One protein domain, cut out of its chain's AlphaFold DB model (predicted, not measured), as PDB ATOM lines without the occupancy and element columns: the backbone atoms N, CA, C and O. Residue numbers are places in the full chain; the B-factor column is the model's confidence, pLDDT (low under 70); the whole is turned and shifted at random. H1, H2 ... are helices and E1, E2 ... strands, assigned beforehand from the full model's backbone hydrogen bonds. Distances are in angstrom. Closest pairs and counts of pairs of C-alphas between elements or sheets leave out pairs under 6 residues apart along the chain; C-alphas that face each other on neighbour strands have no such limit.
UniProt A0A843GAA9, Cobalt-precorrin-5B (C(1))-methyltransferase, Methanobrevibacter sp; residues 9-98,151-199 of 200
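Overview. This is residues 9 to 98 and 151 to 199 of the 200 residues of the protein "Cobalt-precorrin-5B (C(1))-methyltransferase" of Methanobrevibacter sp (UniProt A0A843GAA9). A twisted sheet of five strands forms the core, with helices packed over both faces: H1, H3, H4 and H5 cover one, H2 and H6 the other, making three layers. The long helix H1 runs along the edge strand E2, and the hairpin of E4 and E5 forms the opposite border. The printed part has 139 residues with six named helices and five named strands, in the order H1 E1 H2 E2 H3 E3 H4 H5 E4 E5 H6; the sheet, ordered E2 E1 E3 E4 E5, is mixed, and so is the class, helices and strands. The whole is compact, with a radius of gyration of the C-alphas of 13.8 A and spans of 40 by 33 by 28 A.

Arrangement. The inner strand E3, residues 77 to 83, has parallel neighbours E1, residues 32 to 36, and E4, residues 169 to 176; N 35 and O 79 are 2.8 A apart, N 80 and O 171 2.9 A, within hydrogen-bond range. Edge strand E2, residues 56 to 58, is parallel to E1, with N 57 and O 34 at 2.8 A. Edge strand E5, residues 183 to 187, is antiparallel to E4, with N 176 and O 183 at 3.0 A. H3, residues 63 to 72, is over E1 and E3 at a height over the sheet of 9.5 A. With its residues 15 to 23 alone, H1, residues 9 to 28, touches H3 at a steep tilt of 40 degrees, the C-alphas of Lys 19 and Ser 69 closest at 5.9 A. H4, residues 84 to 92, touches H5, residues 151 to 161, with the C-alphas of Gly 91 and Ile 156 closest at 4.3 A. On the opposite face, H2, residues 39 to 47, stands up from the sheet over E3, and H6, residues 191 to 198, runs across the strands at 75 degrees to E3 on the local plane. E1, H2, E2 form a strand-helix-strand unit, two parallel neighbour strands joined through a helix, and E2, H3, E3 a split one, with E1 between its strands; both crossovers are right-handed. Every O i to N i+4 pair is within range in H2, H3 and H5, against 15 of 16 in H1, 1 of 5 in H4 and 1 of 4 in H6; O i to N i+3 pairs number 5 of 6 in H4 and 5 of 5 in H6.

Along the chain. H1 spans 29.2 A from C-alpha 9 at (-29.856, -4.405, 38.833). E4 measures 24.1 A, E3 20.2 A, H5 15.5 A. H6 ends with C-alpha 198 at (-7.463, -28.144, 28.106).

Size, cuts and confidence. The C-alphas farthest apart, Ala 27 and Glu 180, are 41.7 A apart. Residues 99 to 150 are cut out, leaving 22.9 A between C-alphas 98 and 151. Of the links printed whole, none is long. Mean pLDDT of the printed part is 94.9; only residue 9 is under 70.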
ATOM      1  N   MET A   9     -29.261  -3.532  39.849       59.47
ATOM      2  CA  MET A   9     -29.856  -4.405  38.833       59.47
ATOM      3  C   MET A   9     -28.861  -4.894  37.774       59.47
ATOM      4  O   MET A   9     -28.978  -6.036  37.345       59.47
ATOM      5  N   SER A  10     -27.872  -4.100  37.356       80.12
ATOM      6  CA  SER A  10     -26.914  -4.543  36.333       80.12
ATOM      7  C   SER A  10     -25.860  -5.497  36.891       80.12
ATOM      8  O   SER A  10     -25.476  -6.434  36.203       80.12
ATOM      9  N   ALA A  11     -25.403  -5.293  38.132       84.19
ATOM     10  CA  ALA A  11     -24.472  -6.210  38.788       84.19
ATOM     11  C   ALA A  11     -25.134  -7.573  39.025       84.19
ATOM     12  O   ALA A  11     -24.542  -8.606  38.722       84.19
ATOM     13  N   LYS A  12     -26.395  -7.565  39.477       87.62
ATOM     14  CA  LYS A  12     -27.202  -8.778  39.589       87.62
ATOM     15  C   LYS A  12     -27.440  -9.435  38.228       87.62
ATOM     16  O   LYS A  12     -27.209 -10.627  38.105       87.62
ATOM     17  N   ALA A  13     -27.818  -8.675  37.200       89.88
ATOM     18  CA  ALA A  13     -28.024  -9.222  35.858       89.88
ATOM     19  C   ALA A  13     -26.747  -9.850  35.271       89.88
ATOM     20  O   ALA A  13     -26.824 -10.880  34.609       89.88
ATOM     21  N   LEU A  14     -25.573  -9.263  35.531       90.62
ATOM     22  CA  LEU A  14     -24.287  -9.851  35.142       90.62
ATOM     23  C   LEU A  14     -24.012 -11.155  35.897       90.62
ATOM     24  O   LEU A  14     -23.628 -12.139  35.273       90.62
ATOM     25  N   ALA A  15     -24.246 -11.188  37.211       93.69
ATOM     26  CA  ALA A  15     -24.114 -12.408  38.006       93.69
ATOM     27  C   ALA A  15     -25.083 -13.514  37.542       93.69
ATOM     28  O   ALA A  15     -24.677 -14.662  37.378       93.69
ATOM     29  N   ASP A  16     -26.342 -13.166  37.271       95.00
ATOM     30  CA  ASP A  16     -27.355 -14.095  36.761       95.00
ATOM     31  C   ASP A  16     -26.980 -14.602  35.356       95.00
ATOM     32  O   ASP A  16     -27.138 -15.785  35.063       95.00
ATOM     33  N   SER A  17     -26.409 -13.746  34.503       95.06
ATOM     34  CA  SER A  17     -25.893 -14.157  33.190       95.06
ATOM     35  C   SER A  17     -24.739 -15.152  33.311       95.06
ATOM     36  O   SER A  17     -24.719 -16.134  32.573       95.06
ATOM     37  N   ILE A  18     -23.805 -14.929  34.244       96.75
ATOM     38  CA  ILE A  18     -22.693 -15.855  34.522       96.75
ATOM     39  C   ILE A  18     -23.242 -17.219  34.954       96.75
ATOM     40  O   ILE A  18     -22.810 -18.245  34.437       96.75
ATOM     41  N   LYS A  19     -24.236 -17.238  35.849       97.56
ATOM     42  CA  LYS A  19     -24.908 -18.469  36.296       97.56
ATOM     43  C   LYS A  19     -25.531 -19.248  35.144       97.56
ATOM     44  O   LYS A  19     -25.327 -20.453  35.036       97.56
ATOM     45  N   VAL A  20     -26.277 -18.557  34.281       97.38
ATOM     46  CA  VAL A  20     -26.918 -19.174  33.114       97.38
ATOM     47  C   VAL A  20     -25.869 -19.765  32.175       97.38
ATOM     48  O   VAL A  20     -26.005 -20.912  31.765       97.38
ATOM     49  N   GLU A  21     -24.804 -19.029  31.868       97.00
ATOM     50  CA  GLU A  21     -23.738 -19.519  30.993       97.00
ATOM     51  C   GLU A  21     -23.028 -20.750  31.578       97.00
ATOM     52  O   GLU A  21     -22.867 -21.742  30.871       97.00
ATOM     53  N   ILE A  22     -22.708 -20.755  32.878       98.00
ATOM     54  CA  ILE A  22     -22.137 -21.932  33.559       98.00
ATOM     55  C   ILE A  22     -23.086 -23.128  33.479       98.00
ATOM     56  O   ILE A  22     -22.632 -24.234  33.199       98.00
ATOM     57  N   SER A  23     -24.394 -22.922  33.661       97.56
ATOM     58  CA  SER A  23     -25.380 -24.006  33.552       97.56
ATOM     59  C   SER A  23     -25.428 -24.630  32.150       97.56
ATOM     60  O   SER A  23     -25.574 -25.843  32.015       97.56
ATOM     61  N   VAL A  24     -25.253 -23.817  31.100       96.81
ATOM     62  CA  VAL A  24     -25.182 -24.295  29.711       96.81
ATOM     63  C   VAL A  24     -23.889 -25.074  29.484       96.81
ATOM     64  O   VAL A  24     -23.934 -26.170  28.936       96.81
ATOM     65  N   ILE A  25     -22.750 -24.558  29.959       96.88
ATOM     66  CA  ILE A  25     -21.456 -25.253  29.862       96.88
ATOM     67  C   ILE A  25     -21.508 -26.595  30.606       96.88
ATOM     68  O   ILE A  25     -20.994 -27.594  30.107       96.88
ATOM     69  N   ALA A  26     -22.150 -26.655  31.776       96.62
ATOM     70  CA  ALA A  26     -22.274 -27.878  32.569       96.62
ATOM     71  C   ALA A  26     -22.999 -29.000  31.811       96.62
ATOM     72  O   ALA A  26     -22.639 -30.164  31.946       96.62
ATOM     73  N   ALA A  27     -23.979 -28.658  30.972       93.94
ATOM     74  CA  ALA A  27     -24.728 -29.635  30.185       93.94
ATOM     75  C   ALA A  27     -23.893 -30.313  29.079       93.94
ATOM     76  O   ALA A  27     -24.287 -31.368  28.583       93.94
ATOM     77  N   GLU A  28     -22.764 -29.715  28.684       88.31
ATOM     78  CA  GLU A  28     -21.952 -30.144  27.536       88.31
ATOM     79  C   GLU A  28     -20.495 -30.486  27.902       88.31
ATOM     80  O   GLU A  28     -19.723 -30.903  27.038       88.31
ATOM     81  N   SER A  29     -20.093 -30.309  29.163       83.25
ATOM     82  CA  SER A  29     -18.703 -30.450  29.614       83.25
ATOM     83  C   SER A  29     -18.471 -31.700  30.458       83.25
ATOM     84  O   SER A  29     -19.379 -32.253  31.072       83.25
ATOM     85  N   ASN A  30     -17.212 -32.137  30.513       86.56
ATOM     86  CA  ASN A  30     -16.777 -33.275  31.322       86.56
ATOM     87  C   ASN A  30     -16.398 -32.829  32.748       86.56
ATOM     88  O   ASN A  30     -15.242 -32.951  33.154       86.56
ATOM     89  N   GLU A  31     -17.345 -32.207  33.458       94.38
ATOM     90  CA  GLU A  31     -17.197 -31.735  34.852       94.38
ATOM     91  C   GLU A  31     -16.009 -30.777  35.085       94.38
ATOM     92  O   GLU A  31     -15.558 -30.588  36.215       94.38
ATOM     93  N   SER A  32     -15.492 -30.151  34.024       97.50
ATOM     94  CA  SER A  32     -14.299 -29.298  34.068       97.50
ATOM     95  C   SER A  32     -14.589 -27.927  33.457       97.50
ATOM     96  O   SER A  32     -15.242 -27.858  32.416       97.50
ATOM     97  N   ILE A  33     -14.132 -26.834  34.080       98.19
ATOM     98  CA  ILE A  33     -14.328 -25.464  33.566       98.19
ATOM     99  C   ILE A  33     -13.130 -24.536  33.813       98.19
ATOM    100  O   ILE A  33     -12.573 -24.483  34.909       98.19
ATOM    101  N   LEU A  34     -12.778 -23.746  32.794       97.94
ATOM    102  CA  LEU A  34     -11.871 -22.603  32.932       97.94
ATOM    103  C   LEU A  34     -12.623 -21.341  33.362       97.94
ATOM    104  O   LEU A  34     -13.648 -20.990  32.779       97.94
ATOM    105  N   ILE A  35     -12.070 -20.596  34.315       98.31
ATOM    106  CA  ILE A  35     -12.578 -19.285  34.731       98.31
ATOM    107  C   ILE A  35     -11.542 -18.210  34.397       98.31
ATOM    108  O   ILE A  35     -10.460 -18.158  34.980       98.31
ATOM    109  N   PHE A  36     -11.892 -17.289  33.500       96.94
ATOM    110  CA  PHE A  36     -11.022 -16.181  33.095       96.94
ATOM    111  C   PHE A  36     -11.370 -14.886  33.827       96.94
ATOM    112  O   PHE A  36     -12.503 -14.387  33.759       96.94
ATOM    113  N   LEU A  37     -10.367 -14.246  34.437       94.12
ATOM    114  CA  LEU A  37     -10.544 -12.941  35.081       94.12
ATOM    115  C   LEU A  37     -10.475 -11.786  34.071       94.12
ATOM    116  O   LEU A  37      -9.557 -10.963  34.064       94.12
ATOM    117  N   GLY A  38     -11.506 -11.674  33.236       89.06
ATOM    118  CA  GLY A  38     -11.595 -10.680  32.163       89.06
ATOM    119  C   GLY A  38     -10.797 -11.064  30.911       89.06
ATOM    120  O   GLY A  38     -10.171 -12.118  30.849       89.06
ATOM    121  N   ASN A  39     -10.806 -10.176  29.912       91.31
ATOM    122  CA  ASN A  39     -10.252 -10.459  28.580       91.31
ATOM    123  C   ASN A  39      -8.762 -10.823  28.586       91.31
ATOM    124  O   ASN A  39      -8.346 -11.670  27.803       91.31
ATOM    125  N   PHE A  40      -7.964 -10.213  29.472       92.44
ATOM    126  CA  PHE A  40      -6.546 -10.557  29.576       92.44
ATOM    127  C   PHE A  40      -6.339 -12.012  29.998       92.44
ATOM    128  O   PHE A  40      -5.459 -12.653  29.449       92.44
ATOM    129  N   GLY A  41      -7.161 -12.545  30.912       93.50
ATOM    130  CA  GLY A  41      -7.053 -13.944  31.336       93.50
ATOM    131  C   GLY A  41      -7.344 -14.918  30.199       93.50
ATOM    132  O   GLY A  41      -6.579 -15.852  29.981       93.50
ATOM    133  N   LYS A  42      -8.395 -14.649  29.411       95.56
ATOM    134  CA  LYS A  42      -8.724 -15.466  28.236       95.56
ATOM    135  C   LYS A  42      -7.602 -15.420  27.197       95.56
ATOM    136  O   LYS A  42      -7.130 -16.462  26.767       95.56
ATOM    137  N   LYS A  43      -7.142 -14.213  26.856       95.75
ATOM    138  CA  LYS A  43      -6.068 -14.003  25.878       95.75
ATOM    139  C   LYS A  43      -4.763 -14.684  26.304       95.75
ATOM    140  O   LYS A  43      -4.154 -15.368  25.498       95.75
ATOM    141  N   PHE A  44      -4.369 -14.535  27.568       96.31
ATOM    142  CA  PHE A  44      -3.179 -15.187  28.120       96.31
ATOM    143  C   PHE A  44      -3.287 -16.718  28.065       96.31
ATOM    144  O   PHE A  44      -2.320 -17.396  27.735       96.31
ATOM    145  N   THR A  45      -4.479 -17.262  28.325       96.50
ATOM    146  CA  THR A  45      -4.723 -18.708  28.219       96.50
ATOM    147  C   THR A  45      -4.522 -19.217  26.788       96.50
ATOM    148  O   THR A  45      -3.881 -20.244  26.588       96.50
ATOM    149  N   GLU A  46      -5.032 -18.486  25.793       95.62
ATOM    150  CA  GLU A  46      -4.931 -18.869  24.377       95.62
ATOM    151  C   GLU A  46      -3.509 -18.693  23.835       95.62
ATOM    152  O   GLU A  46      -2.986 -19.589  23.182       95.62
ATOM    153  N   GLU A  47      -2.892 -17.540  24.088       94.94
ATOM    154  CA  GLU A  47      -1.663 -17.130  23.397       94.94
ATOM    155  C   GLU A  47      -0.385 -17.562  24.123       94.94
ATOM    156  O   GLU A  47       0.594 -17.911  23.469       94.94
ATOM    157  N   GLU A  48      -0.388 -17.561  25.458       94.94
ATOM    158  CA  GLU A  48       0.815 -17.837  26.255       94.94
ATOM    159  C   GLU A  48       0.792 -19.259  26.824       94.94
ATOM    160  O   GLU A  48       1.788 -19.979  26.755       94.94
ATOM    161  N   LEU A  49      -0.358 -19.704  27.345       95.25
ATOM    162  CA  LEU A  49      -0.500 -21.067  27.871       95.25
ATOM    163  C   LEU A  49      -0.786 -22.108  26.780       95.25
ATOM    164  O   LEU A  49      -0.588 -23.294  27.031       95.25
ATOM    165  N   ASN A  50      -1.200 -21.682  25.580       96.00
ATOM    166  CA  ASN A  50      -1.570 -22.560  24.463       96.00
ATOM    167  C   ASN A  50      -2.633 -23.605  24.856       96.00
ATOM    168  O   ASN A  50      -2.530 -24.776  24.492       96.00
ATOM    169  N   LEU A  51      -3.638 -23.186  25.631       96.38
ATOM    170  CA  LEU A  51      -4.743 -24.041  26.064       96.38
ATOM    171  C   LEU A  51      -6.033 -23.672  25.329       96.38
ATOM    172  O   LEU A  51      -6.301 -22.496  25.058       96.38
ATOM    173  N   SER A  52      -6.883 -24.669  25.088       95.44
ATOM    174  CA  SER A  52      -8.264 -24.438  24.672       95.44
ATOM    175  C   SER A  52      -8.994 -23.604  25.727       95.44
ATOM    176  O   SER A  52      -8.951 -23.901  26.917       95.44
ATOM    177  N   THR A  53      -9.750 -22.585  25.305       94.38
ATOM    178  CA  THR A  53     -10.601 -21.802  26.221       94.38
ATOM    179  C   THR A  53     -11.984 -22.398  26.446       94.38
ATOM    180  O   THR A  53     -12.845 -21.757  27.056       94.38
ATOM    181  N   LYS A  54     -12.221 -23.619  25.955       94.06
ATOM    182  CA  LYS A  54     -13.485 -24.338  26.100       94.06
ATOM    183  C   LYS A  54     -13.259 -25.721  26.719       94.06
ATOM    184  O   LYS A  54     -12.354 -26.417  26.267       94.06
ATOM    185  N   PRO A  55     -14.119 -26.152  27.660       95.44
ATOM    186  CA  PRO A  55     -15.184 -25.378  28.316       95.44
ATOM    187  C   PRO A  55     -14.618 -24.281  29.239       95.44
ATOM    188  O   PRO A  55     -13.714 -24.540  30.031       95.44
ATOM    189  N   GLY A  56     -15.148 -23.056  29.152       96.00
ATOM    190  CA  GLY A  56     -14.654 -21.929  29.942       96.00
ATOM    191  C   GLY A  56     -15.556 -20.698  29.905       96.00
ATOM    192  O   GLY A  56     -16.335 -20.522  28.970       96.00
ATOM    193  N   ILE A  57     -15.439 -19.844  30.924       97.12
ATOM    194  CA  ILE A  57     -16.256 -18.641  31.119       97.12
ATOM    195  C   ILE A  57     -15.422 -17.445  31.583       97.12
ATOM    196  O   ILE A  57     -14.474 -17.567  32.359       97.12
ATOM    197  N   MET A  58     -15.804 -16.244  31.154       96.00
ATOM    198  CA  MET A  58     -15.238 -14.995  31.658       96.00
ATOM    199  C   MET A  58     -16.119 -14.398  32.764       96.00
ATOM    200  O   MET A  58     -17.183 -13.851  32.488       96.00
ATOM    201  N   CYS A  59     -15.647 -14.398  34.013       92.69
ATOM    202  CA  CYS A  59     -16.427 -13.890  35.153       92.69
ATOM    203  C   CYS A  59     -16.147 -12.415  35.511       92.69
ATOM    204  O   CYS A  59     -16.809 -11.830  36.369       92.69
ATOM    205  N   SER A  60     -15.180 -11.783  34.838       87.69
ATOM    206  CA  SER A  60     -14.737 -10.399  35.057       87.69
ATOM    207  C   SER A  60     -14.370 -10.073  36.512       87.69
ATOM    208  O   SER A  60     -13.187 -10.137  36.838       87.69
ATOM    209  N   ASN A  61     -15.330  -9.663  37.348       93.94
ATOM    210  CA  ASN A  61     -15.129  -9.330  38.762       93.94
ATOM    211  C   ASN A  61     -15.887 -10.256  39.720       93.94
ATOM    212  O   ASN A  61     -15.743 -10.087  40.921       93.94
ATOM    213  N   PHE A  62     -16.706 -11.178  39.215       96.56
ATOM    214  CA  PHE A  62     -17.629 -12.001  39.999       96.56
ATOM    215  C   PHE A  62     -17.084 -13.425  40.145       96.56
ATOM    216  O   PHE A  62     -17.659 -14.387  39.633       96.56
ATOM    217  N   ILE A  63     -15.912 -13.547  40.766       97.25
ATOM    218  CA  ILE A  63     -15.209 -14.832  40.918       97.25
ATOM    219  C   ILE A  63     -15.950 -15.707  41.920       97.25
ATOM    220  O   ILE A  63     -16.068 -16.906  41.709       97.25
ATOM    221  N   ASP A  64     -16.505 -15.079  42.955       97.19
ATOM    222  CA  ASP A  64     -17.456 -15.675  43.887       97.19
ATOM    223  C   ASP A  64     -18.617 -16.343  43.152       97.19
ATOM    224  O   ASP A  64     -18.853 -17.532  43.325       97.19
ATOM    225  N   VAL A  65     -19.299 -15.600  42.277       97.75
ATOM    226  CA  VAL A  65     -20.440 -16.125  41.521       97.75
ATOM    227  C   VAL A  65     -20.007 -17.273  40.625       97.75
ATOM    228  O   VAL A  65     -20.688 -18.292  40.595       97.75
ATOM    229  N   ALA A  66     -18.899 -17.128  39.896       98.00
ATOM    230  CA  ALA A  66     -18.441 -18.171  38.990       98.00
ATOM    231  C   ALA A  66     -18.071 -19.456  39.738       98.00
ATOM    232  O   ALA A  66     -18.560 -20.516  39.371       98.00
ATOM    233  N   LEU A  67     -17.295 -19.356  40.821       98.06
ATOM    234  CA  LEU A  67     -16.920 -20.507  41.638       98.06
ATOM    235  C   LEU A  67     -18.135 -21.189  42.267       98.06
ATOM    236  O   LEU A  67     -18.309 -22.392  42.094       98.06
ATOM    237  N   ASP A  68     -18.994 -20.426  42.946       97.75
ATOM    238  CA  ASP A  68     -20.160 -20.985  43.635       97.75
ATOM    239  C   ASP A  68     -21.098 -21.680  42.635       97.75
ATOM    240  O   ASP A  68     -21.605 -22.766  42.906       97.75
ATOM    241  N   SER A  69     -21.281 -21.088  41.451       98.00
ATOM    242  CA  SER A  69     -22.120 -21.668  40.397       98.00
ATOM    243  C   SER A  69     -21.472 -22.897  39.766       98.00
ATOM    244  O   SER A  69     -22.166 -23.860  39.460       98.00
ATOM    245  N   SER A  70     -20.152 -22.902  39.570       98.00
ATOM    246  CA  SER A  70     -19.443 -24.085  39.080       98.00
ATOM    247  C   SER A  70     -19.620 -25.265  40.040       98.00
ATOM    248  O   SER A  70     -19.935 -26.370  39.607       98.00
ATOM    249  N   VAL A  71     -19.518 -25.030  41.348       97.56
ATOM    250  CA  VAL A  71     -19.806 -26.065  42.350       97.56
ATOM    251  C   VAL A  71     -21.278 -26.494  42.293       97.56
ATOM    252  O   VAL A  71     -21.565 -27.688  42.259       97.56
ATOM    253  N   GLU A  72     -22.214 -25.540  42.231       97.31
ATOM    254  CA  GLU A  72     -23.662 -25.799  42.159       97.31
ATOM    255  C   GLU A  72     -24.045 -26.683  40.960       97.31
ATOM    256  O   GLU A  72     -24.863 -27.592  41.097       97.31
ATOM    257  N   PHE A  73     -23.428 -26.453  39.798       97.69
ATOM    258  CA  PHE A  73     -23.691 -27.202  38.568       97.69
ATOM    259  C   PHE A  73     -22.809 -28.450  38.389       97.69
ATOM    260  O   PHE A  73     -22.840 -29.069  37.327       97.69
ATOM    261  N   GLY A  74     -22.077 -28.865  39.428       96.44
ATOM    262  CA  GLY A  74     -21.419 -30.173  39.483       96.44
ATOM    263  C   GLY A  74     -20.026 -30.241  38.859       96.44
ATOM    264  O   GLY A  74     -19.523 -31.342  38.646       96.44
ATOM    265  N   PHE A  75     -19.377 -29.108  38.591       98.12
ATOM    266  CA  PHE A  75     -17.980 -29.113  38.159       98.12
ATOM    267  C   PHE A  75     -17.072 -29.636  39.274       98.12
ATOM    268  O   PHE A  75     -17.177 -29.213  40.424       98.12
ATOM    269  N   LYS A  76     -16.159 -30.540  38.917       97.75
ATOM    270  CA  LYS A  76     -15.161 -31.144  39.806       97.75
ATOM    271  C   LYS A  76     -13.764 -30.586  39.601       97.75
ATOM    272  O   LYS A  76     -12.985 -30.601  40.545       97.75
ATOM    273  N   ASN A  77     -13.469 -30.069  38.410       98.25
ATOM    274  CA  ASN A  77     -12.179 -29.474  38.079       98.25
ATOM    275  C   ASN A  77     -12.372 -28.026  37.629       98.25
ATOM    276  O   ASN A  77     -13.076 -27.752  36.655       98.25
ATOM    277  N   ILE A  78     -11.745 -27.086  38.325       98.50
ATOM    278  CA  ILE A  78     -11.843 -25.659  38.019       98.50
ATOM    279  C   ILE A  78     -10.435 -25.095  37.902       98.50
ATOM    280  O   ILE A  78      -9.651 -25.209  38.839       98.50
ATOM    281  N   LEU A  79     -10.126 -24.438  36.785       98.62
ATOM    282  CA  LEU A  79      -8.868 -23.711  36.626       98.62
ATOM    283  C   LEU A  79      -9.141 -22.217  36.435       98.62
ATOM    284  O   LEU A  79      -9.801 -21.801  35.485       98.62
ATOM    285  N   ILE A  80      -8.641 -21.392  37.354       98.56
ATOM    286  CA  ILE A  80      -8.785 -19.935  37.314       98.56
ATOM    287  C   ILE A  80      -7.540 -19.323  36.670       98.56
ATOM    288  O   ILE A  80      -6.432 -19.521  37.153       98.56
ATOM    289  N   VAL A  81      -7.698 -18.499  35.638       98.31
ATOM    290  CA  VAL A  81      -6.576 -17.765  35.030       98.31
ATOM    291  C   VAL A  81      -6.803 -16.268  35.173       98.31
ATOM    292  O   VAL A  81      -7.790 -15.708  34.674       98.31
ATOM    293  N   GLY A  82      -5.887 -15.597  35.875       96.94
ATOM    294  CA  GLY A  82      -6.092 -14.221  36.299       96.94
ATOM    295  C   GLY A  82      -4.850 -13.345  36.306       96.94
ATOM    296  O   GLY A  82      -3.777 -13.738  36.747       96.94
ATOM    297  N   HIS A  83      -5.034 -12.097  35.871       96.38
ATOM    298  CA  HIS A  83      -4.003 -11.075  36.012       96.38
ATOM    299  C   HIS A  83      -3.833 -10.699  37.491       96.38
ATOM    300  O   HIS A  83      -4.833 -10.539  38.206       96.38
ATOM    301  N   ILE A  84      -2.594 -10.451  37.920       96.12
ATOM    302  CA  ILE A  84      -2.233 -10.065  39.295       96.12
ATOM    303  C   ILE A  84      -3.109  -8.935  39.844       96.12
ATOM    304  O   ILE A  84      -3.577  -9.001  40.973       96.12
ATOM    305  N   GLY A  85      -3.448  -7.946  39.013       94.56
ATOM    306  CA  GLY A  85      -4.306  -6.812  39.381       94.56
ATOM    307  C   GLY A  85      -5.735  -7.168  39.822       94.56
ATOM    308  O   GLY A  85      -6.446  -6.288  40.301       94.56
ATOM    309  N   LYS A  86      -6.175  -8.419  39.662       95.38
ATOM    310  CA  LYS A  86      -7.430  -8.944  40.218       95.38
ATOM    311  C   LYS A  86      -7.177 -10.103  41.167       95.38
ATOM    312  O   LYS A  86      -7.726 -10.096  42.265       95.38
ATOM    313  N   LEU A  87      -6.345 -11.060  40.754       96.94
ATOM    314  CA  LEU A  87      -6.136 -12.299  41.498       96.94
ATOM    315  C   LEU A  87      -5.529 -12.046  42.884       96.94
ATOM    316  O   LEU A  87      -5.912 -12.711  43.839       96.94
ATOM    317  N   VAL A  88      -4.691 -11.012  43.033       98.00
ATOM    318  CA  VAL A  88      -4.120 -10.613  44.332       98.00
ATOM    319  C   VAL A  88      -5.183 -10.402  45.417       98.00
ATOM    320  O   VAL A  88      -4.934 -10.685  46.584       98.00
ATOM    321  N   LYS A  89      -6.396  -9.964  45.053       98.12
ATOM    322  CA  LYS A  89      -7.479  -9.709  46.013       98.12
ATOM    323  C   LYS A  89      -8.000 -10.988  46.673       98.12
ATOM    324  O   LYS A  89      -8.504 -10.935  47.793       98.12
ATOM    325  N   LEU A  90      -7.828 -12.146  46.035       98.00
ATOM    326  CA  LEU A  90      -8.164 -13.429  46.654       98.00
ATOM    327  C   LEU A  90      -7.250 -13.731  47.843       98.00
ATOM    328  O   LEU A  90      -7.693 -14.405  48.764       98.00
ATOM    329  N   GLY A  91      -6.033 -13.175  47.885       98.00
ATOM    330  CA  GLY A  91      -5.111 -13.327  49.016       98.00
ATOM    331  C   GLY A  91      -5.646 -12.749  50.332       98.00
ATOM    332  O   GLY A  91      -5.168 -13.117  51.403       98.00
ATOM    333  N   ILE A  92      -6.668 -11.890  50.265       97.19
ATOM    334  CA  ILE A  92      -7.401 -11.344  51.418       97.19
ATOM    335  C   ILE A  92      -8.880 -11.768  51.426       97.19
ATOM    336  O   ILE A  92      -9.713 -11.122  52.059       97.19
ATOM    337  N   GLY A  93      -9.229 -12.836  50.702       97.06
ATOM    338  CA  GLY A  93     -10.584 -13.392  50.661       97.06
ATOM    339  C   GLY A  93     -11.606 -12.557  49.878       97.06
ATOM    340  O   GLY A  93     -12.809 -12.793  49.990       97.06
ATOM    341  N   MET A  94     -11.168 -11.584  49.072       96.94
ATOM    342  CA  MET A  94     -12.057 -10.753  48.260       96.94
ATOM    343  C   MET A  94     -12.285 -11.360  46.871       96.94
ATOM    344  O   MET A  94     -11.568 -11.068  45.915       96.94
ATOM    345  N   PHE A  95     -13.337 -12.170  46.750       96.75
ATOM    346  CA  PHE A  95     -13.706 -12.843  45.497       96.75
ATOM    347  C   PHE A  95     -14.530 -11.975  44.535       96.75
ATOM    348  O   PHE A  95     -14.575 -12.255  43.338       96.75
ATOM    349  N   ASN A  96     -15.122 -10.876  45.015       95.56
ATOM    350  CA  ASN A  96     -15.623  -9.841  44.121       95.56
ATOM    351  C   ASN A  96     -14.553  -8.765  43.907       95.56
ATOM    352  O   ASN A  96     -14.309  -7.932  44.781       95.56
ATOM    353  N   THR A  97     -13.906  -8.757  42.742       92.44
ATOM    354  CA  THR A  97     -12.703  -7.935  42.523       92.44
ATOM    355  C   THR A  97     -12.991  -6.500  42.103       92.44
ATOM    356  O   THR A  97     -12.053  -5.732  41.860       92.44
ATOM    357  N   HIS A  98     -14.260  -6.102  42.004       92.62
ATOM    358  CA  HIS A  98     -14.616  -4.737  41.636       92.62
ATOM    359  C   HIS A  98     -14.107  -3.749  42.698       92.62
ATOM    360  O   HIS A  98     -14.316  -3.957  43.888       92.62
ATOM    361  N   VAL A 151       4.219 -16.453  49.090       98.88
ATOM    362  CA  VAL A 151       3.309 -16.077  50.186       98.88
ATOM    363  C   VAL A 151       1.907 -15.779  49.649       98.88
ATOM    364  O   VAL A 151       0.908 -16.244  50.206       98.88
ATOM    365  N   LEU A 152       1.806 -15.020  48.554       98.88
ATOM    366  CA  LEU A 152       0.519 -14.706  47.937       98.88
ATOM    367  C   LEU A 152      -0.183 -15.963  47.401       98.88
ATOM    368  O   LEU A 152      -1.388 -16.106  47.609       98.88
ATOM    369  N   ASN A 153       0.557 -16.872  46.763       98.81
ATOM    370  CA  ASN A 153       0.074 -18.154  46.254       98.81
ATOM    371  C   ASN A 153      -0.587 -18.960  47.382       98.81
ATOM    372  O   ASN A 153      -1.773 -19.288  47.304       98.81
ATOM    373  N   GLY A 154       0.128 -19.149  48.497       98.75
ATOM    374  CA  GLY A 154      -0.395 -19.854  49.669       98.75
ATOM    375  C   GLY A 154      -1.643 -19.193  50.267       98.75
ATOM    376  O   GLY A 154      -2.610 -19.876  50.609       98.75
ATOM    377  N   ARG A 155      -1.680 -17.855  50.344       98.69
ATOM    378  CA  ARG A 155      -2.862 -17.123  50.834       98.69
ATOM    379  C   ARG A 155      -4.069 -17.263  49.907       98.69
ATOM    380  O   ARG A 155      -5.192 -17.367  50.398       98.69
ATOM    381  N   ILE A 156      -3.871 -17.237  48.589       98.75
ATOM    382  CA  ILE A 156      -4.958 -17.437  47.619       98.75
ATOM    383  C   ILE A 156      -5.509 -18.856  47.747       98.75
ATOM    384  O   ILE A 156      -6.722 -18.994  47.905       98.75
ATOM    385  N   GLY A 157      -4.637 -19.871  47.764       98.44
ATOM    386  CA  GLY A 157      -5.028 -21.268  47.973       98.44
ATOM    387  C   GLY A 157      -5.857 -21.436  49.245       98.44
ATOM    388  O   GLY A 157      -7.012 -21.841  49.179       98.44
ATOM    389  N   HIS A 158      -5.351 -20.945  50.380       98.25
ATOM    390  CA  HIS A 158      -6.071 -21.000  51.656       98.25
ATOM    391  C   HIS A 158      -7.469 -20.355  51.609       98.25
ATOM    392  O   HIS A 158      -8.415 -20.856  52.221       98.25
ATOM    393  N   ASN A 159      -7.623 -19.222  50.919       98.50
ATOM    394  CA  ASN A 159      -8.922 -18.555  50.806       98.50
ATOM    395  C   ASN A 159      -9.884 -19.287  49.857       98.50
ATOM    396  O   ASN A 159     -11.094 -19.234  50.084       98.50
ATOM    397  N   ILE A 160      -9.374 -19.956  48.818       98.06
ATOM    398  CA  ILE A 160     -10.170 -20.817  47.932       98.06
ATOM    399  C   ILE A 160     -10.642 -22.056  48.698       98.06
ATOM    400  O   ILE A 160     -11.846 -22.307  48.730       98.06
ATOM    401  N   ASP A 161      -9.746 -22.747  49.404       96.56
ATOM    402  CA  ASP A 161     -10.060 -23.960  50.176       96.56
ATOM    403  C   ASP A 161     -11.117 -23.703  51.257       96.56
ATOM    404  O   ASP A 161     -11.971 -24.534  51.541       96.56
ATOM    405  N   ARG A 162     -11.111 -22.509  51.860       96.88
ATOM    406  CA  ARG A 162     -12.135 -22.112  52.841       96.88
ATOM    407  C   ARG A 162     -13.506 -21.844  52.236       96.88
ATOM    408  O   ARG A 162     -14.488 -21.803  52.980       96.88
ATOM    409  N   ARG A 163     -13.570 -21.562  50.936       95.00
ATOM    410  CA  ARG A 163     -14.806 -21.235  50.221       95.00
ATOM    411  C   ARG A 163     -15.441 -22.478  49.606       95.00
ATOM    412  O   ARG A 163     -16.666 -22.571  49.581       95.00
ATOM    413  N   ILE A 164     -14.618 -23.374  49.075       95.50
ATOM    414  CA  ILE A 164     -15.039 -24.467  48.200       95.50
ATOM    415  C   ILE A 164     -15.049 -25.799  48.970       95.50
ATOM    416  O   ILE A 164     -14.211 -25.995  49.844       95.50
ATOM    417  N   PRO A 165     -15.996 -26.718  48.690       95.31
ATOM    418  CA  PRO A 165     -15.970 -28.060  49.272       95.31
ATOM    419  C   PRO A 165     -14.676 -28.825  48.948       95.31
ATOM    420  O   PRO A 165     -14.143 -28.703  47.849       95.31
ATOM    421  N   GLU A 166     -14.214 -29.661  49.883       91.94
ATOM    422  CA  GLU A 166     -12.938 -30.397  49.780       91.94
ATOM    423  C   GLU A 166     -12.859 -31.369  48.586       91.94
ATOM    424  O   GLU A 166     -11.766 -31.747  48.174       91.94
ATOM    425  N   ASP A 167     -13.994 -31.799  48.026       93.94
ATOM    426  CA  ASP A 167     -14.051 -32.740  46.899       93.94
ATOM    427  C   ASP A 167     -13.955 -32.067  45.519       93.94
ATOM    428  O   ASP A 167     -14.077 -32.747  44.495       93.94
ATOM    429  N   ILE A 168     -13.761 -30.747  45.475       97.88
ATOM    430  CA  ILE A 168     -13.630 -29.978  44.237       97.88
ATOM    431  C   ILE A 168     -12.170 -29.577  44.046       97.88
ATOM    432  O   ILE A 168     -11.577 -28.878  44.864       97.88
ATOM    433  N   ASN A 169     -11.599 -29.984  42.919       97.81
ATOM    434  CA  ASN A 169     -10.233 -29.671  42.546       97.81
ATOM    435  C   ASN A 169     -10.175 -28.282  41.890       97.81
ATOM    436  O   ASN A 169     -10.578 -28.115  40.736       97.81
ATOM    437  N   VAL A 170      -9.689 -27.278  42.623       98.44
ATOM    438  CA  VAL A 170      -9.563 -25.899  42.128       98.44
ATOM    439  C   VAL A 170      -8.098 -25.508  42.034       98.44
ATOM    440  O   VAL A 170      -7.382 -25.526  43.031       98.44
ATOM    441  N   GLY A 171      -7.654 -25.126  40.842       98.44
ATOM    442  CA  GLY A 171      -6.336 -24.550  40.609       98.44
ATOM    443  C   GLY A 171      -6.418 -23.127  40.088       98.44
ATOM    444  O   GLY A 171      -7.469 -22.656  39.638       98.44
ATOM    445  N   PHE A 172      -5.298 -22.417  40.137       98.75
ATOM    446  CA  PHE A 172      -5.209 -21.058  39.628       98.75
ATOM    447  C   PHE A 172      -3.823 -20.716  39.089       98.75
ATOM    448  O   PHE A 172      -2.807 -21.220  39.556       98.75
ATOM    449  N   ILE A 173      -3.798 -19.803  38.120       98.56
ATOM    450  CA  ILE A 173      -2.591 -19.261  37.499       98.56
ATOM    451  C   ILE A 173      -2.655 -17.739  37.579       98.56
ATOM    452  O   ILE A 173      -3.604 -17.105  37.093       98.56
ATOM    453  N   CYS A 174      -1.628 -17.151  38.186       98.19
ATOM    454  CA  CYS A 174      -1.439 -15.714  38.258       98.19
ATOM    455  C   CYS A 174      -0.412 -15.262  37.232       98.19
ATOM    456  O   CYS A 174       0.700 -15.783  37.197       98.19
ATOM    457  N   PHE A 175      -0.742 -14.234  36.455       97.56
ATOM    458  CA  PHE A 175       0.189 -13.667  35.482       97.56
ATOM    459  C   PHE A 175       0.263 -12.139  35.554       97.56
ATOM    460  O   PHE A 175      -0.656 -11.463  36.032       97.56
ATOM    461  N   ALA A 176       1.353 -11.599  35.019       95.69
ATOM    462  CA  ALA A 176       1.520 -10.193  34.668       95.69
ATOM    463  C   ALA A 176       1.808 -10.075  33.165       95.69
ATOM    464  O   ALA A 176       2.327 -10.998  32.547       95.69
ATOM    465  N   ASN A 177       1.446  -8.956  32.539       86.19
ATOM    466  CA  ASN A 177       1.588  -8.767  31.086       86.19
ATOM    467  C   ASN A 177       2.486  -7.583  30.694       86.19
ATOM    468  O   ASN A 177       2.505  -7.182  29.532       86.19
ATOM    469  N   THR A 178       3.211  -7.008  31.651       78.50
ATOM    470  CA  THR A 178       4.097  -5.855  31.451       78.50
ATOM    471  C   THR A 178       5.274  -5.923  32.416       78.50
ATOM    472  O   THR A 178       5.086  -6.404  33.531       78.50
ATOM    473  N   GLY A 179       6.415  -5.350  32.032       73.50
ATOM    474  CA  GLY A 179       7.634  -5.330  32.850       73.50
ATOM    475  C   GLY A 179       8.567  -6.505  32.544       73.50
ATOM    476  O   GLY A 179       8.295  -7.286  31.633       73.50
ATOM    477  N   GLU A 180       9.665  -6.619  33.296       76.25
ATOM    478  CA  GLU A 180      10.653  -7.709  33.146       76.25
ATOM    479  C   GLU A 180      10.115  -9.087  33.575       76.25
ATOM    480  O   GLU A 180      10.675 -10.117  33.219       76.25
ATOM    481  N   TYR A 181       8.997  -9.105  34.296       76.44
ATOM    482  CA  TYR A 181       8.318 -10.288  34.833       76.44
ATOM    483  C   TYR A 181       6.987 -10.564  34.113       76.44
ATOM    484  O   TYR A 181       6.035 -11.077  34.707       76.44
ATOM    485  N   SER A 182       6.871 -10.187  32.835       88.25
ATOM    486  CA  SER A 182       5.725 -10.604  32.028       88.25
ATOM    487  C   SER A 182       5.697 -12.132  31.888       88.25
ATOM    488  O   SER A 182       6.729 -12.780  31.725       88.25
ATOM    489  N   GLY A 183       4.504 -12.718  31.974       94.62
ATOM    490  CA  GLY A 183       4.307 -14.164  32.025       94.62
ATOM    491  C   GLY A 183       3.679 -14.627  33.338       94.62
ATOM    492  O   GLY A 183       3.052 -13.847  34.065       94.62
ATOM    493  N   VAL A 184       3.811 -15.924  33.615       96.94
ATOM    494  CA  VAL A 184       3.314 -16.551  34.846       96.94
ATOM    495  C   VAL A 184       4.159 -16.083  36.031       96.94
ATOM    496  O   VAL A 184       5.376 -16.238  36.029       96.94
ATOM    497  N   LEU A 185       3.501 -15.522  37.047       97.06
ATOM    498  CA  LEU A 185       4.128 -15.154  38.319       97.06
ATOM    499  C   LEU A 185       4.166 -16.341  39.281       97.06
ATOM    500  O   LEU A 185       5.155 -16.538  39.977       97.06
ATOM    501  N   PHE A 186       3.065 -17.092  39.343       98.00
ATOM    502  CA  PHE A 186       2.921 -18.316  40.123       98.00
ATOM    503  C   PHE A 186       1.680 -19.083  39.666       98.00
ATOM    504  O   PHE A 186       0.753 -18.517  39.074       98.00
ATOM    505  N   GLU A 187       1.643 -20.359  40.013       98.31
ATOM    506  CA  GLU A 187       0.492 -21.234  39.847       98.31
ATOM    507  C   GLU A 187       0.320 -22.122  41.085       98.31
ATOM    508  O   GLU A 187       1.262 -22.319  41.860       98.31
ATOM    509  N   SER A 188      -0.902 -22.591  41.320       98.31
ATOM    510  CA  SER A 188      -1.188 -23.535  42.399       98.31
ATOM    511  C   SER A 188      -0.562 -24.903  42.112       98.31
ATOM    512  O   SER A 188      -0.346 -25.261  40.958       98.31
ATOM    513  N   GLU A 189      -0.315 -25.699  43.156       96.81
ATOM    514  CA  GLU A 189       0.374 -26.999  43.034       96.81
ATOM    515  C   GLU A 189      -0.300 -27.966  42.043       96.81
ATOM    516  O   GLU A 189       0.371 -28.732  41.362       96.81
ATOM    517  N   ASN A 190      -1.628 -27.906  41.932       97.44
ATOM    518  CA  ASN A 190      -2.451 -28.726  41.039       97.44
ATOM    519  C   ASN A 190      -2.687 -28.107  39.646       97.44
ATOM    520  O   ASN A 190      -3.411 -28.690  38.837       97.44
ATOM    521  N   ALA A 191      -2.150 -26.916  39.357       97.50
ATOM    522  CA  ALA A 191      -2.433 -26.216  38.106       97.50
ATOM    523  C   ALA A 191      -1.893 -26.973  36.886       97.50
ATOM    524  O   ALA A 191      -2.570 -27.008  35.862       97.50
ATOM    525  N   ASP A 192      -0.720 -27.602  36.989       96.19
ATOM    526  CA  ASP A 192      -0.138 -28.409  35.910       96.19
ATOM    527  C   ASP A 192      -1.053 -29.559  35.487       96.19
ATOM    528  O   ASP A 192      -1.389 -29.667  34.307       96.19
ATOM    529  N   ASP A 193      -1.537 -30.343  36.451       96.81
ATOM    530  CA  ASP A 193      -2.459 -31.451  36.190       96.81
ATOM    531  C   ASP A 193      -3.784 -30.957  35.595       96.81
ATOM    532  O   ASP A 193      -4.339 -31.565  34.680       96.81
ATOM    533  N   LEU A 194      -4.290 -29.820  36.084       97.38
ATOM    534  CA  LEU A 194      -5.512 -29.215  35.561       97.38
ATOM    535  C   LEU A 194      -5.339 -28.716  34.125       97.38
ATOM    536  O   LEU A 194      -6.259 -28.882  33.328       97.38
ATOM    537  N   LYS A 195      -4.185 -28.140  33.760       97.19
ATOM    538  CA  LYS A 195      -3.921 -27.652  32.394       97.19
ATOM    539  C   LYS A 195      -4.074 -28.762  31.350       97.19
ATOM    540  O   LYS A 195      -4.541 -28.472  30.252       97.19
ATOM    541  N   GLU A 196      -3.748 -30.013  31.681       96.62
ATOM    542  CA  GLU A 196      -3.904 -31.164  30.774       96.62
ATOM    543  C   GLU A 196      -5.344 -31.350  30.273       96.62
ATOM    544  O   GLU A 196      -5.546 -31.810  29.154       96.62
ATOM    545  N   LEU A 197      -6.354 -30.939  31.049       95.31
ATOM    546  CA  LEU A 197      -7.767 -31.037  30.657       95.31
ATOM    547  C   LEU A 197      -8.143 -30.096  29.497       95.31
ATOM    548  O   LEU A 197      -9.213 -30.252  28.909       95.31
ATOM    549  N   TRP A 198      -7.278 -29.126  29.179       95.69
ATOM    550  CA  TRP A 198      -7.463 -28.144  28.106       95.69
ATOM    551  C   TRP A 198      -6.329 -28.140  27.076       95.69
ATOM    552  O   TRP A 198      -6.269 -27.225  26.251       95.69
ATOM    553  N   LYS A 199      -5.439 -29.137  27.105       92.75
ATOM    554  CA  LYS A 199      -4.492 -29.368  26.010       92.75
ATOM    555  C   LYS A 199      -5.201 -30.085  24.859       92.75
ATOM    556  O   LYS A 199      -6.017 -30.973  25.101       92.75
TER     557      LYS A 199